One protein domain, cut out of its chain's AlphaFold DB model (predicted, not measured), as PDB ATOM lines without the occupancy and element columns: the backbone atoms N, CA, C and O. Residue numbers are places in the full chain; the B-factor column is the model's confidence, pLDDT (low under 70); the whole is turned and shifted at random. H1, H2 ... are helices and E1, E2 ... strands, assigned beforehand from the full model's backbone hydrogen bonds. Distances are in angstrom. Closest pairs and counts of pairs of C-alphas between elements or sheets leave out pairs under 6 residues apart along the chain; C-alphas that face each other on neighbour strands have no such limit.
ATOM      1  N   GLU A   2     -34.297 -47.150 -14.848       81.12
ATOM      2  CA  GLU A   2     -33.072 -47.118 -15.680       81.12
ATOM      3  C   GLU A   2     -32.167 -45.893 -15.438       81.12
ATOM      4  O   GLU A   2     -30.947 -46.008 -15.504       81.12
ATOM      5  N   GLU A   3     -32.739 -44.726 -15.118       87.06
ATOM      6  CA  GLU A   3     -31.955 -43.524 -14.788       87.06
ATOM      7  C   GLU A   3     -31.144 -43.673 -13.491       87.06
ATOM      8  O   GLU A   3     -30.023 -43.180 -13.426       87.06
ATOM      9  N   LEU A   4     -31.671 -44.385 -12.486       87.44
ATOM     10  CA  LEU A   4     -30.966 -44.631 -11.223       87.44
ATOM     11  C   LEU A   4     -29.800 -45.596 -11.439       87.44
ATOM     12  O   LEU A   4     -28.690 -45.325 -10.999       87.44
ATOM     13  N   TYR A   5     -30.035 -46.685 -12.174       93.50
ATOM     14  CA  TYR A   5     -28.989 -47.663 -12.483       93.50
ATOM     15  C   TYR A   5     -27.860 -47.006 -13.271       93.50
ATOM     16  O   TYR A   5     -26.691 -47.129 -12.914       93.50
ATOM     17  N   ARG A   6     -28.210 -46.207 -14.286       94.00
ATOM     18  CA  ARG A   6     -27.222 -45.452 -15.053       94.00
ATOM     19  C   ARG A   6     -26.455 -44.456 -14.185       94.00
ATOM     20  O   ARG A   6     -25.246 -44.358 -14.342       94.00
ATOM     21  N   MET A   7     -27.125 -43.749 -13.274       94.12
ATOM     22  CA  MET A   7     -26.458 -42.839 -12.338       94.12
ATOM     23  C   MET A   7     -25.427 -43.586 -11.485       94.12
ATOM     24  O   MET A   7     -24.281 -43.153 -11.424       94.12
ATOM     25  N   ILE A   8     -25.801 -44.723 -10.887       94.50
ATOM     26  CA  ILE A   8     -24.890 -45.560 -10.090       94.50
ATOM     27  C   ILE A   8     -23.663 -45.951 -10.917       94.50
ATOM     28  O   ILE A   8     -22.527 -45.741 -10.488       94.50
ATOM     29  N   GLU A   9     -23.878 -46.450 -12.134       95.38
ATOM     30  CA  GLU A   9     -22.786 -46.819 -13.031       95.38
ATOM     31  C   GLU A   9     -21.880 -45.641 -13.393       95.38
ATOM     32  O   GLU A   9     -20.660 -45.785 -13.370       95.38
ATOM     33  N   GLU A  10     -22.449 -44.502 -13.790       95.31
ATOM     34  CA  GLU A  10     -21.680 -43.342 -14.246       95.31
ATOM     35  C   GLU A  10     -20.879 -42.718 -13.102       95.31
ATOM     36  O   GLU A  10     -19.698 -42.417 -13.297       95.31
ATOM     37  N   THR A  11     -21.467 -42.593 -11.909       96.31
ATOM     38  CA  THR A  11     -20.769 -42.088 -10.719       96.31
ATOM     39  C   THR A  11     -19.609 -43.005 -10.345       96.31
ATOM     40  O   THR A  11     -18.488 -42.529 -10.161       96.31
ATOM     41  N   ILE A  12     -19.819 -44.326 -10.327       96.06
ATOM     42  CA  ILE A  12     -18.746 -45.291 -10.054       96.06
ATOM     43  C   ILE A  12     -17.667 -45.232 -11.139       96.06
ATOM     44  O   ILE A  12     -16.481 -45.154 -10.824       96.06
ATOM     45  N   LYS A  13     -18.035 -45.217 -12.424       95.06
ATOM     46  CA  LYS A  13     -17.066 -45.121 -13.533       95.06
ATOM     47  C   LYS A  13     -16.248 -43.826 -13.459       95.06
ATOM     48  O   LYS A  13     -15.064 -43.833 -13.800       95.06
ATOM     49  N   ALA A  14     -16.831 -42.729 -12.971       96.31
ATOM     50  CA  ALA A  14     -16.140 -41.451 -12.797       96.31
ATOM     51  C   ALA A  14     -15.027 -41.490 -11.731       96.31
ATOM     52  O   ALA A  14     -14.093 -40.691 -11.807       96.31
ATOM     53  N   THR A  15     -15.062 -42.444 -10.794       96.38
ATOM     54  CA  THR A  15     -13.989 -42.653  -9.799       96.38
ATOM     55  C   THR A  15     -12.696 -43.218 -10.404       96.38
ATOM     56  O   THR A  15     -11.647 -43.207  -9.759       96.38
ATOM     57  N   GLY A  16     -12.754 -43.721 -11.645       95.62
ATOM     58  CA  GLY A  16     -11.656 -44.439 -12.294       95.62
ATOM     59  C   GLY A  16     -11.673 -45.952 -12.062       95.62
ATOM     60  O   GLY A  16     -10.709 -46.623 -12.429       95.62
ATOM     61  N   TYR A  17     -12.746 -46.501 -11.483       95.25
ATOM     62  CA  TYR A  17     -12.944 -47.945 -11.435       95.25
ATOM     63  C   TYR A  17     -13.201 -48.504 -12.843       95.25
ATOM     64  O   TYR A  17     -14.034 -47.995 -13.594       95.25
ATOM     65  N   HIS A  18     -12.461 -49.553 -13.211       91.25
ATOM     66  CA  HIS A  18     -12.502 -50.165 -14.545       91.25
ATOM     67  C   HIS A  18     -13.078 -51.589 -14.558       91.25
ATOM     68  O   HIS A  18     -13.086 -52.214 -15.619       91.25
ATOM     69  N   GLY A  19     -13.509 -52.114 -13.408       90.00
ATOM     70  CA  GLY A  19     -14.163 -53.421 -13.341       90.00
ATOM     71  C   GLY A  19     -15.585 -53.393 -13.899       90.00
ATOM     72  O   GLY A  19     -16.137 -52.329 -14.190       90.00
ATOM     73  N   ASP A  20     -16.172 -54.579 -14.053       89.94
ATOM     74  CA  ASP A  20     -17.563 -54.724 -14.474       89.94
ATOM     75  C   ASP A  20     -18.496 -54.126 -13.411       89.94
ATOM     76  O   ASP A  20     -18.427 -54.477 -12.232       89.94
ATOM     77  N   ILE A  21     -19.349 -53.196 -13.841       92.25
ATOM     78  CA  ILE A  21     -20.346 -52.526 -13.006       92.25
ATOM     79  C   ILE A  21     -21.676 -52.563 -13.739       92.25
ATOM     80  O   ILE A  21     -21.776 -52.051 -14.858       92.25
ATOM     81  N   ASP A  22     -22.674 -53.122 -13.065       94.19
ATOM     82  CA  ASP A  22     -24.074 -53.097 -13.457       94.19
ATOM     83  C   ASP A  22     -24.862 -52.379 -12.351       94.19
ATOM     84  O   ASP A  22     -24.841 -52.777 -11.181       94.19
ATOM     85  N   GLY A  23     -25.492 -51.257 -12.701       93.69
ATOM     86  CA  GLY A  23     -26.214 -50.436 -11.729       93.69
ATOM     87  C   GLY A  23     -27.496 -51.088 -11.217       93.69
ATOM     88  O   GLY A  23     -27.935 -50.762 -10.113       93.69
ATOM     89  N   GLN A  24     -28.090 -51.999 -11.992       95.62
ATOM     90  CA  GLN A  24     -29.241 -52.786 -11.564       95.62
ATOM     91  C   GLN A  24     -28.802 -53.829 -10.535       95.62
ATOM     92  O   GLN A  24     -29.412 -53.892  -9.472       95.62
ATOM     93  N   ASP A  25     -27.717 -54.565 -10.794       95.31
ATOM     94  CA  ASP A  25     -27.199 -55.571  -9.853       95.31
ATOM     95  C   ASP A  25     -26.837 -54.950  -8.496       95.31
ATOM     96  O   ASP A  25     -27.113 -55.534  -7.453       95.31
ATOM     97  N   ILE A  26     -26.232 -53.754  -8.482       94.81
ATOM     98  CA  ILE A  26     -25.918 -53.038  -7.232       94.81
ATOM     99  C   ILE A  26     -27.199 -52.647  -6.491       94.81
ATOM    100  O   ILE A  26     -27.287 -52.812  -5.276       94.81
ATOM    101  N   TYR A  27     -28.191 -52.124  -7.212       94.75
ATOM    102  CA  TYR A  27     -29.463 -51.735  -6.614       94.75
ATOM    103  C   TYR A  27     -30.201 -52.942  -6.020       94.75
ATOM    104  O   TYR A  27     -30.685 -52.863  -4.890       94.75
ATOM    105  N   GLU A  28     -30.267 -54.055  -6.750       95.19
ATOM    106  CA  GLU A  28     -30.898 -55.298  -6.293       95.19
ATOM    107  C   GLU A  28     -30.159 -55.884  -5.078       95.19
ATOM    108  O   GLU A  28     -30.790 -56.203  -4.077       95.19
ATOM    109  N   ASP A  29     -28.824 -55.898  -5.095       95.94
ATOM    110  CA  ASP A  29     -27.978 -56.351  -3.982       95.94
ATOM    111  C   ASP A  29     -28.145 -55.494  -2.712       95.94
ATOM    112  O   ASP A  29     -28.057 -56.013  -1.596       95.94
ATOM    113  N   ILE A  30     -28.412 -54.190  -2.850       95.62
ATOM    114  CA  ILE A  30     -28.800 -53.334  -1.719       95.62
ATOM    115  C   ILE A  30     -30.207 -53.700  -1.239       95.62
ATOM    116  O   ILE A  30     -30.386 -53.898  -0.038       95.62
ATOM    117  N   CYS A  31     -31.182 -53.812  -2.148       94.56
ATOM    118  CA  CYS A  31     -32.570 -54.153  -1.817       94.56
ATOM    119  C   CYS A  31     -32.664 -55.464  -1.027       94.56
ATOM    120  O   CYS A  31     -33.277 -55.487   0.039       94.56
ATOM    121  N   ASP A  32     -31.988 -56.511  -1.497       95.69
ATOM    122  CA  ASP A  32     -31.950 -57.825  -0.848       95.69
ATOM    123  C   ASP A  32     -31.358 -57.748   0.567       95.69
ATOM    124  O   ASP A  32     -31.795 -58.436   1.488       95.69
ATOM    125  N   GLN A  33     -30.355 -56.890   0.775       95.75
ATOM    126  CA  GLN A  33     -29.726 -56.726   2.084       95.75
ATOM    127  C   GLN A  33     -30.568 -55.906   3.068       95.75
ATOM    128  O   GLN A  33     -30.374 -56.057   4.279       95.75
ATOM    129  N   ILE A  34     -31.458 -55.031   2.588       95.12
ATOM    130  CA  ILE A  34     -32.279 -54.154   3.437       95.12
ATOM    131  C   ILE A  34     -33.724 -54.625   3.631       95.12
ATOM    132  O   ILE A  34     -34.401 -54.037   4.468       95.12
ATOM    133  N   GLU A  35     -34.185 -55.668   2.928       92.38
ATOM    134  CA  GLU A  35     -35.584 -56.146   2.958       92.38
ATOM    135  C   GLU A  35     -36.136 -56.354   4.385       92.38
ATOM    136  O   GLU A  35     -37.260 -55.957   4.680       92.38
ATOM    137  N   ASP A  36     -35.324 -56.900   5.297       90.50
ATOM    138  CA  ASP A  36     -35.699 -57.176   6.695       90.50
ATOM    139  C   ASP A  36     -35.114 -56.162   7.707       90.50
ATOM    140  O   ASP A  36     -34.981 -56.459   8.903       90.50
ATOM    141  N   LYS A  37     -34.681 -54.979   7.254       94.12
ATOM    142  CA  LYS A  37     -34.096 -53.948   8.126       94.12
ATOM    143  C   LYS A  37     -35.127 -52.897   8.527       94.12
ATOM    144  O   LYS A  37     -35.912 -52.419   7.720       94.12
ATOM    145  N   GLU A  38     -35.068 -52.494   9.793       96.19
ATOM    146  CA  GLU A  38     -35.815 -51.338  10.293       96.19
ATOM    147  C   GLU A  38     -35.246 -50.030   9.703       96.19
ATOM    148  O   GLU A  38     -34.084 -49.998   9.292       96.19
ATOM    149  N   PRO A  39     -36.006 -48.922   9.707       97.00
ATOM    150  CA  PRO A  39     -35.486 -47.623   9.295       97.00
ATOM    151  C   PRO A  39     -34.233 -47.204  10.083       97.00
ATOM    152  O   PRO A  39     -34.214 -47.228  11.318       97.00
ATOM    153  N   GLY A  40     -33.189 -46.778   9.371       96.94
ATOM    154  CA  GLY A  40     -31.905 -46.382   9.946       96.94
ATOM    155  C   GLY A  40     -30.756 -46.359   8.936       96.94
ATOM    156  O   GLY A  40     -30.908 -46.762   7.786       96.94
ATOM    157  N   SER A  41     -29.591 -45.894   9.386       96.56
ATOM    158  CA  SER A  41     -28.361 -45.859   8.590       96.56
ATOM    159  C   SER A  41     -27.594 -47.174   8.717       96.56
ATOM    160  O   SER A  41     -27.293 -47.618   9.831       96.56
ATOM    161  N   TYR A  42     -27.233 -47.775   7.588       97.38
ATOM    162  CA  TYR A  42     -26.516 -49.043   7.522       97.38
ATOM    163  C   TYR A  42     -25.282 -48.950   6.637       97.38
ATOM    164  O   TYR A  42     -25.260 -48.240   5.635       97.38
ATOM    165  N   LEU A  43     -24.276 -49.736   7.016       97.25
ATOM    166  CA  LEU A  43     -23.131 -50.049   6.182       97.25
ATOM    167  C   LEU A  43     -23.273 -51.493   5.706       97.25
ATOM    168  O   LEU A  43     -23.322 -52.419   6.523       97.25
ATOM    169  N   LEU A  44     -23.405 -51.667   4.400       96.88
ATOM    170  CA  LEU A  44     -23.589 -52.951   3.738       96.88
ATOM    171  C   LEU A  44     -22.304 -53.347   3.025       96.88
ATOM    172  O   LEU A  44     -21.555 -52.481   2.583       96.88
ATOM    173  N   MET A  45     -22.051 -54.645   2.897       96.56
ATOM    174  CA  MET A  45     -20.844 -55.148   2.248       96.56
ATOM    175  C   MET A  45     -21.187 -56.308   1.322       96.56
ATOM    176  O   MET A  45     -21.710 -57.328   1.768       96.56
ATOM    177  N   SER A  46     -20.831 -56.178   0.046       96.06
ATOM    178  CA  SER A  46     -21.058 -57.189  -0.984       96.06
ATOM    179  C   SER A  46     -19.737 -57.638  -1.595       96.06
ATOM    180  O   SER A  46     -19.048 -56.884  -2.284       96.06
ATOM    181  N   LYS A  47     -19.350 -58.890  -1.333       95.31
ATOM    182  CA  LYS A  47     -18.140 -59.491  -1.908       95.31
ATOM    183  C   LYS A  47     -18.415 -59.897  -3.359       95.31
ATOM    184  O   LYS A  47     -19.252 -60.765  -3.592       95.31
ATOM    185  N   LYS A  48     -17.691 -59.316  -4.321       92.75
ATOM    186  CA  LYS A  48     -17.834 -59.630  -5.757       92.75
ATOM    187  C   LYS A  48     -16.838 -60.702  -6.203       92.75
ATOM    188  O   LYS A  48     -17.206 -61.644  -6.898       92.75
ATOM    189  N   THR A  49     -15.586 -60.601  -5.760       92.19
ATOM    190  CA  THR A  49     -14.529 -61.603  -5.983       92.19
ATOM    191  C   THR A  49     -13.679 -61.758  -4.718       92.19
ATOM    192  O   THR A  49     -13.979 -61.154  -3.691       92.19
ATOM    193  N   ASP A  50     -12.631 -62.588  -4.740       91.50
ATOM    194  CA  ASP A  50     -11.721 -62.709  -3.592       91.50
ATOM    195  C   ASP A  50     -10.960 -61.419  -3.265       91.50
ATOM    196  O   ASP A  50     -10.696 -61.170  -2.090       91.50
ATOM    197  N   ASP A  51     -10.698 -60.587  -4.272       92.81
ATOM    198  CA  ASP A  51      -9.922 -59.350  -4.139       92.81
ATOM    199  C   ASP A  51     -10.784 -58.081  -4.229       92.81
ATOM    200  O   ASP A  51     -10.266 -56.981  -4.017       92.81
ATOM    201  N   VAL A  52     -12.078 -58.225  -4.554       95.38
ATOM    202  CA  VAL A  52     -13.008 -57.108  -4.763       95.38
ATOM    203  C   VAL A  52     -14.257 -57.244  -3.900       95.38
ATOM    204  O   VAL A  52     -15.014 -58.214  -4.020       95.38
ATOM    205  N   PHE A  53     -14.525 -56.230  -3.081       96.38
ATOM    206  CA  PHE A  53     -15.793 -56.076  -2.371       96.38
ATOM    207  C   PHE A  53     -16.272 -54.632  -2.431       96.38
ATOM    208  O   PHE A  53     -15.473 -53.699  -2.528       96.38
ATOM    209  N   PHE A  54     -17.587 -54.467  -2.420       97.25
ATOM    210  CA  PHE A  54     -18.236 -53.168  -2.430       97.25
ATOM    211  C   PHE A  54     -18.802 -52.911  -1.039       97.25
ATOM    212  O   PHE A  54     -19.369 -53.813  -0.419       97.25
ATOM    213  N   GLU A  55     -18.636 -51.693  -0.557       98.00
ATOM    214  CA  GLU A  55     -19.236 -51.176   0.661       98.00
ATOM    215  C   GLU A  55     -20.266 -50.110   0.275       98.00
ATOM    216  O   GLU A  55     -19.983 -49.244  -0.551       98.00
ATOM    217  N   TYR A  56     -21.467 -50.184   0.845       97.19
ATOM    218  CA  TYR A  56     -22.540 -49.224   0.589       97.19
ATOM    219  C   TYR A  56     -22.964 -48.574   1.896       97.19
ATOM    220  O   TYR A  56     -23.357 -49.283   2.830       97.19
ATOM    221  N   GLN A  57     -22.954 -47.246   1.954       97.31
ATOM    222  CA  GLN A  57     -23.677 -46.536   3.002       97.31
ATOM    223  C   GLN A  57     -25.077 -46.214   2.505       97.31
ATOM    224  O   GLN A  57     -25.256 -45.545   1.488       97.31
ATOM    225  N   VAL A  58     -26.067 -46.719   3.234       96.69
ATOM    226  CA  VAL A  58     -27.476 -46.549   2.895       96.69
ATOM    227  C   VAL A  58     -28.264 -46.050   4.093       96.69
ATOM    228  O   VAL A  58     -28.028 -46.471   5.227       96.69
ATOM    229  N   ASP A  59     -29.235 -45.189   3.832       97.00
ATOM    230  CA  ASP A  59     -30.235 -44.768   4.807       97.00
ATOM    231  C   ASP A  59     -31.576 -45.385   4.434       97.00
ATOM    232  O   ASP A  59     -32.206 -44.992   3.453       97.00
ATOM    233  N   VAL A  60     -32.004 -46.371   5.217       96.56
ATOM    234  CA  VAL A  60     -33.266 -47.089   5.037       96.56
ATOM    235  C   VAL A  60     -34.389 -46.308   5.716       96.56
ATOM    236  O   VAL A  60     -34.274 -45.885   6.867       96.56
ATOM    237  N   MET A  61     -35.487 -46.120   4.998       94.50
ATOM    238  CA  MET A  61     -36.739 -45.513   5.451       94.50
ATOM    239  C   MET A  61     -37.870 -46.550   5.344       94.50
ATOM    240  O   MET A  61     -37.629 -47.678   4.936       94.50
ATOM    241  N   GLU A  62     -39.107 -46.184   5.703       88.94
ATOM    242  CA  GLU A  62     -40.237 -47.134   5.737       88.94
ATOM    243  C   GLU A  62     -40.488 -47.864   4.400       88.94
ATOM    244  O   GLU A  62     -40.742 -49.061   4.420       88.94
ATOM    245  N   ASP A  63     -40.377 -47.176   3.255       86.94
ATOM    246  CA  ASP A  63     -40.694 -47.741   1.927       86.94
ATOM    247  C   ASP A  63     -39.583 -47.537   0.876       86.94
ATOM    248  O   ASP A  63     -39.757 -47.837  -0.306       86.94
ATOM    249  N   GLN A  64     -38.455 -46.943   1.265       90.69
ATOM    250  CA  GLN A  64     -37.396 -46.535   0.338       90.69
ATOM    251  C   GLN A  64     -36.050 -46.443   1.052       90.69
ATOM    252  O   GLN A  64     -35.990 -46.444   2.279       90.69
ATOM    253  N   PHE A  65     -34.974 -46.291   0.291       93.94
ATOM    254  CA  PHE A  65     -33.652 -46.004   0.831       93.94
ATOM    255  C   PHE A  65     -32.977 -44.879   0.049       93.94
ATOM    256  O   PHE A  65     -33.291 -44.655  -1.121       93.94
ATOM    257  N   ASN A  66     -32.038 -44.199   0.697       94.50
ATOM    258  CA  ASN A  66     -31.057 -43.353   0.027       94.50
ATOM    259  C   ASN A  66     -29.714 -44.079  -0.003       94.50
ATOM    260  O   ASN A  66     -29.342 -44.739   0.968       94.50
ATOM    261  N   LEU A  67     -28.995 -43.951  -1.114       95.31
ATOM    262  CA  LEU A  67     -27.609 -44.383  -1.246       95.31
ATOM    263  C   LEU A  67     -26.732 -43.150  -1.036       95.31
ATOM    264  O   LEU A  67     -26.852 -42.218  -1.822       95.31
ATOM    265  N   GLY A  68     -25.904 -43.134   0.008       96.31
ATOM    266  CA  GLY A  68     -24.999 -42.010   0.268       96.31
ATOM    267  C   GLY A  68     -23.657 -42.175  -0.435       96.31
ATOM    268  O   GLY A  68     -23.235 -41.293  -1.171       96.31
ATOM    269  N   TYR A  69     -22.999 -43.330  -0.288       97.19
ATOM    270  CA  TYR A  69     -21.782 -43.626  -1.050       97.19
ATOM    271  C   TYR A  69     -21.616 -45.112  -1.378       97.19
ATOM    272  O   TYR A  69     -22.178 -45.988  -0.710       97.19
ATOM    273  N   VAL A  70     -20.799 -45.379  -2.400       97.31
ATOM    274  CA  VAL A  70     -20.281 -46.709  -2.743       97.31
ATOM    275  C   VAL A  70     -18.757 -46.674  -2.719       97.31
ATOM    276  O   VAL A  70     -18.140 -45.959  -3.507       97.31
ATOM    277  N   ASP A  71     -18.160 -47.496  -1.862       97.88
ATOM    278  CA  ASP A  71     -16.719 -47.730  -1.816       97.88
ATOM    279  C   ASP A  71     -16.390 -49.077  -2.447       97.88
ATOM    280  O   ASP A  71     -16.826 -50.134  -1.992       97.88
ATOM    281  N   ILE A  72     -15.592 -49.058  -3.512       97.50
ATOM    282  CA  ILE A  72     -15.088 -50.279  -4.139       97.50
ATOM    283  C   ILE A  72     -13.673 -50.521  -3.655       97.50
ATOM    284  O   ILE A  72     -12.760 -49.754  -3.966       97.50
ATOM    285  N   HIS A  73     -13.482 -51.620  -2.942       97.00
ATOM    286  CA  HIS A  73     -12.177 -52.063  -2.491       97.00
ATOM    287  C   HIS A  73     -11.626 -53.092  -3.474       97.00
ATOM    288  O   HIS A  73     -12.248 -54.125  -3.694       97.00
ATOM    289  N   GLU A  74     -10.461 -52.812  -4.055       95.88
ATOM    290  CA  GLU A  74      -9.729 -53.702  -4.965       95.88
ATOM    291  C   GLU A  74      -8.267 -53.782  -4.504       95.88
ATOM    292  O   GLU A  74      -7.444 -52.907  -4.802       95.88
ATOM    293  N   GLY A  75      -7.940 -54.819  -3.729       91.38
ATOM    294  CA  GLY A  75      -6.643 -54.922  -3.051       91.38
ATOM    295  C   GLY A  75      -6.384 -53.727  -2.119       91.38
ATOM    296  O   GLY A  75      -7.143 -53.487  -1.186       91.38
ATOM    297  N   ASP A  76      -5.314 -52.968  -2.374       91.44
ATOM    298  CA  ASP A  76      -4.953 -51.760  -1.608       91.44
ATOM    299  C   ASP A  76      -5.641 -50.473  -2.111       91.44
ATOM    300  O   ASP A  76      -5.387 -49.385  -1.586       91.44
ATOM    301  N   LYS A  77      -6.464 -50.554  -3.163       95.56
ATOM    302  CA  LYS A  77      -7.158 -49.394  -3.735       95.56
ATOM    303  C   LYS A  77      -8.584 -49.298  -3.216       95.56
ATOM    304  O   LYS A  77      -9.266 -50.311  -3.083       95.56
ATOM    305  N   VAL A  78      -9.032 -48.062  -3.018       97.50
ATOM    306  CA  VAL A  78     -10.429 -47.728  -2.740       97.50
ATOM    307  C   VAL A  78     -10.888 -46.710  -3.772       97.50
ATOM    308  O   VAL A  78     -10.220 -45.693  -3.976       97.50
ATOM    309  N   TYR A  79     -12.002 -47.001  -4.432       97.69
ATOM    310  CA  TYR A  79     -12.676 -46.088  -5.345       97.69
ATOM    311  C   TYR A  79     -13.963 -45.611  -4.673       97.69
ATOM    312  O   TYR A  79     -14.866 -46.413  -4.460       97.69
ATOM    313  N   HIS A  80     -14.009 -44.325  -4.326       97.75
ATOM    314  CA  HIS A  80     -15.110 -43.718  -3.578       97.75
ATOM    315  C   HIS A  80     -16.061 -42.979  -4.519       97.75
ATOM    316  O   HIS A  80     -15.658 -42.005  -5.163       97.75
ATOM    317  N   ALA A  81     -17.300 -43.454  -4.610       97.25
ATOM    318  CA  ALA A  81     -18.382 -42.852  -5.378       97.25
ATOM    319  C   ALA A  81     -19.395 -42.212  -4.421       97.25
ATOM    320  O   ALA A  81     -20.078 -42.920  -3.684       97.25
ATOM    321  N   ASP A  82     -19.483 -40.884  -4.455       96.38
ATOM    322  CA  ASP A  82     -20.372 -40.075  -3.616       96.38
ATOM    323  C   ASP A  82     -21.697 -39.793  -4.353       96.38
ATOM    324  O   ASP A  82     -21.687 -39.455  -5.545       96.38
ATOM    325  N   PHE A  83     -22.820 -39.978  -3.660       93.38
ATOM    326  CA  PHE A  83     -24.187 -39.814  -4.162       93.38
ATOM    327  C   PHE A  83     -25.008 -38.780  -3.366       93.38
ATOM    328  O   PHE A  83     -26.179 -38.579  -3.707       93.38
TER     329      PHE A  83
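What this domain is: This is residues 2 to 83 of the 84 residues of an uncharacterized protein of Lachnospiraceae bacterium AM48-27BH (UniProt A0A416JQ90). A twisted sheet of four strands makes a wall, with two helices over one face and the other face bare. H1 covers the E3 and E4 side, H2 packs toward E1 and E2, and the helices meet at about a right angle. The 82 printed residues hold H1, H2, E1, E2, E3, E4 in chain order; the sheet order is E1, E2, E3, E4, antiparallel, and the class is mixed. The whole is compact, with a radius of gyration of the C-alphas of 12.3 A and spans of 34 by 27 by 18 A.

Where its parts are: Find C-alpha 40 at (-31.905, -46.382, 9.946), where E1, residues 40 to 47, begins. E2 is residues 52 to 60, 24.6 A long; E3, residues 65 to 74, 25.8 A long, bends by 59 degrees at residue 68. E4, residues 77 to 82, ends at (-20.372, -40.075, -3.616). H1, residues 2 to 14, runs 18.1 A from (-33.072, -47.118, -15.680); H2, residues 23 to 34, runs 16.8 A.

How they stand to each other: The strands form a meander, each the antiparallel neighbour of the one before. Look for N 42 and O 58 at 2.8 A in hairpin E1 and E2, N 55 and O 71 at 2.8 A in E2 and E3, and N 72 and O 79 at 2.9 A in E3 and E4. Two layers follow, helices on one face of the sheet: H1 is on it at a height of 10.6 A, over E3 and E4, and only just along the strands, at 28 degrees to E3 on the local plane. Its closest C-alphas to E4 are Ile 12 and Ala 81, 5.3 A. H2 is on the same face; its closest C-alphas to E1 are Gln 33 and Leu 44, 7.4 A. H2, with residues 23 to 27 alone, touches H1 about perpendicular, at 77 degrees, closest at the C-alphas of Tyr 5 and Gly 23, 4.0 A. In H1 and H2 every O i to N i+4 pair is within hydrogen-bond range. E1 and E4 are apart.

The domain as a whole: The C-alphas farthest apart are those of Glu 62 and Asp 76, 36.3 A. The printed part has no cut; no link is long. No printed residue is under 70 in pLDDT.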